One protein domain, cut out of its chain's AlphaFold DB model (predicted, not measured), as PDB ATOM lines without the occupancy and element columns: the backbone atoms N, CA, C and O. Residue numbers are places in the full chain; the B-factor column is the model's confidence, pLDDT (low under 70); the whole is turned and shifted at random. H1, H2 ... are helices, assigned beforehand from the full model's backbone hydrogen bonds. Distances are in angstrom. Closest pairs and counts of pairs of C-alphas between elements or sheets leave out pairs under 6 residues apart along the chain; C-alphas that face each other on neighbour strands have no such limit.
ATOM      1  N   ASP A  78     155.807 113.922 105.352       96.94
ATOM      2  CA  ASP A  78     156.045 115.346 105.083       96.94
ATOM      3  C   ASP A  78     154.736 116.141 105.037       96.94
ATOM      4  O   ASP A  78     154.627 117.225 105.610       96.94
ATOM      5  N   ALA A  79     153.706 115.584 104.396       96.31
ATOM      6  CA  ALA A  79     152.401 116.225 104.309       96.31
ATOM      7  C   ALA A  79     151.742 116.374 105.686       96.31
ATOM      8  O   ALA A  79     151.190 117.431 105.980       96.31
ATOM      9  N   ILE A  80     151.818 115.352 106.549       95.69
ATOM     10  CA  ILE A  80     151.253 115.446 107.904       95.69
ATOM     11  C   ILE A  80     152.048 116.409 108.794       95.69
ATOM     12  O   ILE A  80     151.441 117.087 109.621       95.69
ATOM     13  N   MET A  81     153.373 116.518 108.619       97.00
ATOM     14  CA  MET A  81     154.203 117.445 109.396       97.00
ATOM     15  C   MET A  81     153.783 118.898 109.174       97.00
ATOM     16  O   MET A  81     153.764 119.673 110.122       97.00
ATOM     17  N   ASN A  82     153.353 119.240 107.958       95.12
ATOM     18  CA  ASN A  82     152.833 120.572 107.636       95.12
ATOM     19  C   ASN A  82     151.443 120.862 108.232       95.12
ATOM     20  O   ASN A  82     150.972 121.994 108.173       95.12
ATOM     21  N   ILE A  83     150.761 119.852 108.780       93.19
ATOM     22  CA  ILE A  83     149.416 119.979 109.365       93.19
ATOM     23  C   ILE A  83     149.476 119.994 110.886       93.19
ATOM     24  O   ILE A  83     148.659 120.654 111.534       93.19
ATOM     25  N   LEU A  84     150.396 119.222 111.460       95.19
ATOM     26  CA  LEU A  84     150.560 119.083 112.898       95.19
ATOM     27  C   LEU A  84     151.065 120.389 113.515       95.19
ATOM     28  O   LEU A  84     152.025 120.996 113.050       95.19
ATOM     29  N   HIS A  85     150.443 120.798 114.613       95.12
ATOM     30  CA  HIS A  85     150.954 121.892 115.428       95.12
ATOM     31  C   HIS A  85     152.191 121.441 116.217       95.12
ATOM     32  O   HIS A  85     152.389 120.250 116.467       95.12
ATOM     33  N   THR A  86     152.989 122.405 116.687       95.38
ATOM     34  CA  THR A  86     154.219 122.154 117.457       95.38
ATOM     35  C   THR A  86     154.043 121.200 118.629       95.38
ATOM     36  O   THR A  86     154.846 120.288 118.821       95.38
ATOM     37  N   SER A  87     152.978 121.369 119.406       95.12
ATOM     38  CA  SER A  87     152.672 120.478 120.524       95.12
ATOM     39  C   SER A  87     152.347 119.053 120.071       95.12
ATOM     40  O   SER A  87     152.721 118.096 120.746       95.12
ATOM     41  N   GLU A  88     151.694 118.895 118.922       96.94
ATOM     42  CA  GLU A  88     151.228 117.605 118.422       96.94
ATOM     43  C   GLU A  88     152.380 116.779 117.853       96.94
ATOM     44  O   GLU A  88     152.562 115.646 118.285       96.94
ATOM     45  N   TYR A  89     153.219 117.326 116.963       97.50
ATOM     46  CA  TYR A  89     154.345 116.541 116.440       97.50
ATOM     47  C   TYR A  89     155.363 116.197 117.540       97.50
ATOM     48  O   TYR A  89     155.912 115.096 117.548       97.50
ATOM     49  N   ARG A  90     155.565 117.076 118.536       97.50
ATOM     50  CA  ARG A  90     156.407 116.768 119.709       97.50
ATOM     51  C   ARG A  90     155.799 115.654 120.555       97.50
ATOM     52  O   ARG A  90     156.524 114.793 121.049       97.50
ATOM     53  N   SER A  91     154.479 115.657 120.711       97.31
ATOM     54  CA  SER A  91     153.765 114.590 121.408       97.31
ATOM     55  C   SER A  91     153.906 113.254 120.679       97.31
ATOM     56  O   SER A  91     154.196 112.256 121.331       97.31
ATOM     57  N   ILE A  92     153.807 113.229 119.344       98.06
ATOM     58  CA  ILE A  92     154.022 112.011 118.543       98.06
ATOM     59  C   ILE A  92     155.427 111.443 118.773       98.06
ATOM     60  O   ILE A  92     155.566 110.253 119.056       98.06
ATOM     61  N   VAL A  93     156.463 112.287 118.701       98.12
ATOM     62  CA  VAL A  93     157.851 111.862 118.947       98.12
ATOM     63  C   VAL A  93     158.000 111.299 120.361       98.12
ATOM     64  O   VAL A  93     158.486 110.183 120.525       98.12
ATOM     65  N   ARG A  94     157.510 112.013 121.380       97.25
ATOM     66  CA  ARG A  94     157.573 111.556 122.775       97.25
ATOM     67  C   ARG A  94     156.803 110.254 122.996       97.25
ATOM     68  O   ARG A  94     157.266 109.405 123.743       97.25
ATOM     69  N   GLN A  95     155.647 110.086 122.362       96.88
ATOM     70  CA  GLN A  95     154.841 108.873 122.475       96.88
ATOM     71  C   GLN A  95     155.539 107.662 121.845       96.88
ATOM     72  O   GLN A  95     155.384 106.550 122.342       96.88
ATOM     73  N   HIS A  96     156.271 107.858 120.747       98.06
ATOM     74  CA  HIS A  96     156.921 106.760 120.036       98.06
ATOM     75  C   HIS A  96     158.298 106.396 120.602       98.06
ATOM     76  O   HIS A  96     158.604 105.216 120.742       98.06
ATOM     77  N   TYR A  97     159.109 107.403 120.935       97.19
ATOM     78  CA  TYR A  97     160.501 107.252 121.375       97.19
ATOM     79  C   TYR A  97     160.689 107.466 122.884       97.19
ATOM     80  O   TYR A  97     161.819 107.526 123.369       97.19
ATOM     81  N   TYR A  98     159.593 107.648 123.628       95.69
ATOM     82  CA  TYR A  98     159.563 107.903 125.078       95.69
ATOM     83  C   TYR A  98     160.318 109.164 125.537       95.69
ATOM     84  O   TYR A  98     160.429 109.435 126.729       95.69
ATOM     85  N   SER A  99     160.819 109.972 124.602       94.25
ATOM     86  CA  SER A  99     161.626 111.163 124.864       94.25
ATOM     87  C   SER A  99     161.599 112.120 123.666       94.25
ATOM     88  O   SER A  99     161.136 111.772 122.581       94.25
ATOM     89  N   LEU A 100     162.057 113.357 123.877       95.00
ATOM     90  CA  LEU A 100     162.385 114.297 122.801       95.00
ATOM     91  C   LEU A 100     163.912 114.379 122.653       95.00
ATOM     92  O   LEU A 100     164.615 114.149 123.640       95.00
ATOM     93  N   PRO A 101     164.436 114.771 121.476       92.25
ATOM     94  CA  PRO A 101     165.858 115.063 121.314       92.25
ATOM     95  C   PRO A 101     166.355 116.060 122.363       92.25
ATOM     96  O   PRO A 101     165.725 117.095 122.584       92.25
ATOM     97  N   LYS A 102     167.503 115.772 122.990       91.31
ATOM     98  CA  LYS A 102     168.079 116.627 124.044       91.31
ATOM     99  C   LYS A 102     168.437 118.033 123.543       91.31
ATOM    100  O   LYS A 102     168.371 118.986 124.305       91.31
ATOM    101  N   ASN A 103     168.789 118.164 122.266       92.50
ATOM    102  CA  ASN A 103     169.215 119.405 121.616       92.50
ATOM    103  C   ASN A 103     168.068 120.182 120.933       92.50
ATOM    104  O   ASN A 103     168.322 121.013 120.058       92.50
ATOM    105  N   ILE A 104     166.807 119.894 121.275       93.94
ATOM    106  CA  ILE A 104     165.650 120.550 120.660       93.94
ATOM    107  C   ILE A 104     165.485 121.999 121.151       93.94
ATOM    108  O   ILE A 104     165.522 122.272 122.349       93.94
ATOM    109  N   ASN A 105     165.245 122.931 120.230       93.81
ATOM    110  CA  ASN A 105     164.932 124.336 120.506       93.81
ATOM    111  C   ASN A 105     163.901 124.883 119.498       93.81
ATOM    112  O   ASN A 105     163.450 124.172 118.599       93.81
ATOM    113  N   SER A 106     163.496 126.146 119.649       92.38
ATOM    114  CA  SER A 106     162.477 126.777 118.796       92.38
ATOM    115  C   SER A 106     162.846 126.816 117.309       92.38
ATOM    116  O   SER A 106     161.939 126.747 116.481       92.38
ATOM    117  N   PHE A 107     164.139 126.881 116.979       94.69
ATOM    118  CA  PHE A 107     164.647 126.990 115.610       94.69
ATOM    119  C   PHE A 107     164.732 125.636 114.895       94.69
ATOM    120  O   PHE A 107     164.452 125.560 113.704       94.69
ATOM    121  N   ASN A 108     165.083 124.557 115.608       96.44
ATOM    122  CA  ASN A 108     165.343 123.243 114.998       96.44
ATOM    123  C   ASN A 108     164.242 122.190 115.236       96.44
ATOM    124  O   ASN A 108     164.277 121.113 114.637       96.44
ATOM    125  N   GLN A 109     163.254 122.474 116.094       96.12
ATOM    126  CA  GLN A 109     162.255 121.484 116.521       96.12
ATOM    127  C   GLN A 109     161.457 120.856 115.377       96.12
ATOM    128  O   GLN A 109     161.160 119.664 115.448       96.12
ATOM    129  N   PHE A 110     161.115 121.626 114.339       97.19
ATOM    130  CA  PHE A 110     160.351 121.112 113.204       97.19
ATOM    131  C   PHE A 110     161.170 120.080 112.427       97.19
ATOM    132  O   PHE A 110     160.698 118.973 112.187       97.19
ATOM    133  N   GLU A 111     162.417 120.414 112.093       97.31
ATOM    134  CA  GLU A 111     163.299 119.544 111.314       97.31
ATOM    135  C   GLU A 111     163.658 118.266 112.084       97.31
ATOM    136  O   GLU A 111     163.527 117.166 111.546       97.31
ATOM    137  N   LEU A 112     164.054 118.391 113.357       97.50
ATOM    138  CA  LEU A 112     164.418 117.242 114.190       97.50
ATOM    139  C   LEU A 112     163.236 116.289 114.391       97.50
ATOM    140  O   LEU A 112     163.383 115.078 114.224       97.50
ATOM    141  N   CYS A 113     162.051 116.822 114.711       97.81
ATOM    142  CA  CYS A 113     160.858 115.991 114.853       97.81
ATOM    143  C   CYS A 113     160.426 115.384 113.514       97.81
ATOM    144  O   CYS A 113     160.013 114.231 113.498       97.81
ATOM    145  N   SER A 114     160.548 116.121 112.403       97.94
ATOM    146  CA  SER A 114     160.224 115.623 111.060       97.94
ATOM    147  C   SER A 114     161.062 114.397 110.702       97.94
ATOM    148  O   SER A 114     160.504 113.381 110.294       97.94
ATOM    149  N   LYS A 115     162.384 114.450 110.933       97.56
ATOM    150  CA  LYS A 115     163.292 113.308 110.718       97.56
ATOM    151  C   LYS A 115     162.841 112.088 111.520       97.56
ATOM    152  O   LYS A 115     162.573 111.045 110.940       97.56
ATOM    153  N   LEU A 116     162.630 112.252 112.826       98.00
ATOM    154  CA  LEU A 116     162.193 111.155 113.694       98.00
ATOM    155  C   LEU A 116     160.816 110.596 113.326       98.00
ATOM    156  O   LEU A 116     160.580 109.399 113.470       98.00
ATOM    157  N   ILE A 117     159.892 111.447 112.881       98.06
ATOM    158  CA  ILE A 117     158.543 111.040 112.478       98.06
ATOM    159  C   ILE A 117     158.566 110.225 111.183       98.06
ATOM    160  O   ILE A 117     157.777 109.287 111.062       98.06
ATOM    161  N   LYS A 118     159.466 110.534 110.242       97.62
ATOM    162  CA  LYS A 118     159.634 109.756 109.002       97.62
ATOM    163  C   LYS A 118     160.034 108.307 109.264       97.62
ATOM    164  O   LYS A 118     159.595 107.431 108.524       97.62
ATOM    165  N   ASP A 119     160.777 108.064 110.340       97.50
ATOM    166  CA  ASP A 119     161.243 106.729 110.723       97.50
ATOM    167  C   ASP A 119     160.168 105.901 111.457       97.50
ATOM    168  O   ASP A 119     160.313 104.693 111.652       97.50
ATOM    169  N   ILE A 120     159.043 106.517 111.844       98.00
ATOM    170  CA  ILE A 120     157.943 105.810 112.511       98.00
ATOM    171  C   ILE A 120     157.224 104.905 111.497       98.00
ATOM    172  O   ILE A 120     156.760 105.392 110.461       98.00
ATOM    173  N   PRO A 121     156.978 103.615 111.815       97.69
ATOM    174  CA  PRO A 121     156.200 102.734 110.950       97.69
ATOM    175  C   PRO A 121     154.850 103.351 110.572       97.69
ATOM    176  O   PRO A 121     154.058 103.720 111.444       97.69
ATOM    177  N   ILE A 122     154.545 103.402 109.273       95.62
ATOM    178  CA  ILE A 122     153.456 104.233 108.735       95.62
ATOM    179  C   ILE A 122     152.082 103.951 109.360       95.62
ATOM    180  O   ILE A 122     151.287 104.860 109.598       95.62
ATOM    181  N   LYS A 123     151.814 102.688 109.720       94.31
ATOM    182  CA  LYS A 123     150.585 102.281 110.421       94.31
ATOM    183  C   LYS A 123     150.496 102.875 111.831       94.31
ATOM    184  O   LYS A 123     149.405 103.257 112.252       94.31
ATOM    185  N   LYS A 124     151.612 102.945 112.567       96.81
ATOM    186  CA  LYS A 124     151.680 103.587 113.892       96.81
ATOM    187  C   LYS A 124     151.550 105.099 113.750       96.81
ATOM    188  O   LYS A 124     150.721 105.687 114.437       96.81
ATOM    189  N   LEU A 125     152.273 105.695 112.800       96.94
ATOM    190  CA  LEU A 125     152.197 107.128 112.528       96.94
ATOM    191  C   LEU A 125     150.769 107.574 112.196       96.94
ATOM    192  O   LEU A 125     150.282 108.546 112.769       96.94
ATOM    193  N   ASN A 126     150.051 106.811 111.365       95.38
ATOM    194  CA  ASN A 126     148.649 107.089 111.054       95.38
ATOM    195  C   ASN A 126     147.756 107.054 112.297       95.38
ATOM    196  O   ASN A 126     146.904 107.923 112.462       95.38
ATOM    197  N   LYS A 127     147.970 106.097 113.210       95.31
ATOM    198  CA  LYS A 127     147.232 106.045 114.481       95.31
ATOM    199  C   LYS A 127     147.511 107.275 115.348       95.31
ATOM    200  O   LYS A 127     146.560 107.858 115.866       95.31
ATOM    201  N   TYR A 128     148.774 107.684 115.481       96.06
ATOM    202  CA  TYR A 128     149.146 108.870 116.259       96.06
ATOM    203  C   TYR A 128     148.576 110.157 115.651       96.06
ATOM    204  O   TYR A 128     147.961 110.957 116.355       96.06
ATOM    205  N   PHE A 129     148.691 110.320 114.332       95.00
ATOM    206  CA  PHE A 129     148.111 111.446 113.601       95.00
ATOM    207  C   PHE A 129     146.595 111.538 113.817       95.00
ATOM    208  O   PHE A 129     146.072 112.578 114.218       95.00
ATOM    209  N   ILE A 130     145.883 110.422 113.632       93.25
ATOM    210  CA  ILE A 130     144.434 110.339 113.839       93.25
ATOM    211  C   ILE A 130     144.056 110.694 115.278       93.25
ATOM    212  O   ILE A 130     143.087 111.419 115.499       93.25
ATOM    213  N   HIS A 131     144.813 110.207 116.258       92.44
ATOM    214  CA  HIS A 131     144.585 110.513 117.665       92.44
ATOM    215  C   HIS A 131     144.658 112.021 117.944       92.44
ATOM    216  O   HIS A 131     143.730 112.561 118.546       92.44
ATOM    217  N   HIS A 132     145.689 112.710 117.448       91.50
ATOM    218  CA  HIS A 132     145.848 114.154 117.653       91.50
ATOM    219  C   HIS A 132     144.775 114.982 116.941       91.50
ATOM    220  O   HIS A 132     144.144 115.838 117.558       91.50
ATOM    221  N   ILE A 133     144.480 114.692 115.672       89.62
ATOM    222  CA  ILE A 133     143.467 115.462 114.937       89.62
ATOM    223  C   ILE A 133     142.059 115.270 115.540       89.62
ATOM    224  O   ILE A 133     141.262 116.206 115.516       89.62
ATOM    225  N   LYS A 134     141.734 114.114 116.147       86.88
ATOM    226  CA  LYS A 134     140.460 113.951 116.886       86.88
ATOM    227  C   LYS A 134     140.341 114.899 118.073       86.88
ATOM    228  O   LYS A 134     139.249 115.403 118.317       86.88
ATOM    229  N   GLN A 135     141.434 115.142 118.789       85.38
ATOM    230  CA  GLN A 135     141.421 116.000 119.973       85.38
ATOM    231  C   GLN A 135     141.120 117.462 119.626       85.38
ATOM    232  O   GLN A 135     140.491 118.149 120.426       85.38
ATOM    233  N   ARG A 136     141.449 117.916 118.406       81.50
ATOM    234  CA  ARG A 136     141.077 119.261 117.925       81.50
ATOM    235  C   ARG A 136     139.560 119.498 117.923       81.50
ATOM    236  O   ARG A 136     139.122 120.618 118.155       81.50
ATOM    237  N   ASN A 137     138.765 118.449 117.691       61.06
ATOM    238  CA  ASN A 137     137.301 118.528 117.598       61.06
ATOM    239  C   ASN A 137     136.581 118.421 118.950       61.06
ATOM    240  O   ASN A 137     135.372 118.616 119.009       61.06
ATOM    241  N   VAL A 138     137.285 118.097 120.038       55.38
ATOM    242  CA  VAL A 138     136.654 118.003 121.367       55.38
ATOM    243  C   VAL A 138     136.286 119.397 121.892       55.38
ATOM    244  O   VAL A 138     135.299 119.541 122.604       55.38
TER     245      VAL A 138
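This is residues 78 to 138 of the 181 residues of an uncharacterized protein of uncultured Gammaproteobacteria bacterium (UniProt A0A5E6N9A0). H3 and H4 make a V, drawn together at the tight link between them and spread wide at their other ends, and H2 fills the gap between the two arms from one side, touching both. The short H1 lies over the same gap from the other side, so that the V sits between H1 and H2, while the long loop from H2 back to H3 swings out past H3 on the side away from H4. The printed part has 61 residues with four named helices, in the order H1, H2, H3, H4, and no named strand; the class is all helix. It is compact, with a radius of gyration of the C-alphas of 11.0 A, and spans 31 by 23 by 22 A along its three main axes.

Begin with H4, residues 122 to 136, the longest helix by residues. Look next at H2, residues 86 to 97, which touches H4 with residues 88 to 92 alone; the closest C-alphas are those of Ile 92 and Tyr 128, 6.2 A apart. H2 and H4 run opposite ways at a steep tilt of 39 degrees. Now turn to H3, residues 109 to 118, which touches H2 with 8 pairs of C-alphas within 8 A. Their closest C-alphas, those of Val 93 and Cys 113, are 6.5 A apart, and the two helices run the same way at a steep tilt of 44 degrees. H3 and H4 are close but not clearly touching: their closest C-alphas, those of Ile 117 and Leu 125, are 7.5 A apart. They run opposite ways at a steep tilt of 47 degrees, and their centres are 15.8 A apart, against 9.6 A for H2 and H3 and 10.7 A for H2 and H4. Last comes H1, residues 78 to 81, which only just touches H3, with 3 pairs of C-alphas within 8 A; the closest are those of Met 81 and Ser 114, 6.5 A apart. H1 is close to H2 but not clearly touching it, with the C-alphas of Met 81 and Tyr 89 as the closest at 7.1 A. It stands likewise to H4, where the closest C-alphas, those of Ile 80 and Phe 129, are 7.6 A apart. Along the backbone of H2 and H3 each O i to N i+4 pair is within hydrogen-bond range; in H4 10 of 11 are, and H1 is too short for such a pair.

Find C-alpha 122 at (153.456, 104.233, 108.735); from there H4 runs 21.5 A to C-alpha 136 at (141.077, 119.261, 117.925). H2 covers 16.6 A from Thr 86 to Tyr 97. H3 begins at C-alpha 109, printed at (162.255, 121.484, 116.521), and covers 14.2 A to Lys 118. H1, from Asp 78 to Met 81, measures 5.1 A from first to last C-alpha.

Read on from 78 to 138 and you meet no cut in the printed part, which comes from a full chain of 181 residues. The two C-alphas farthest apart, those of Asn 103 and Val 138, are 32.6 A from each other. The link from H2 to H3, with 11 residues, is long; those from H1 to H2, with 4 residues, and from H3 to H4, with 3, are tight. In the B-factor column the mean pLDDT of the printed part is 94.0, and it falls under 70 at residues 137 to 138, which follow H4 and end the printed part of this model.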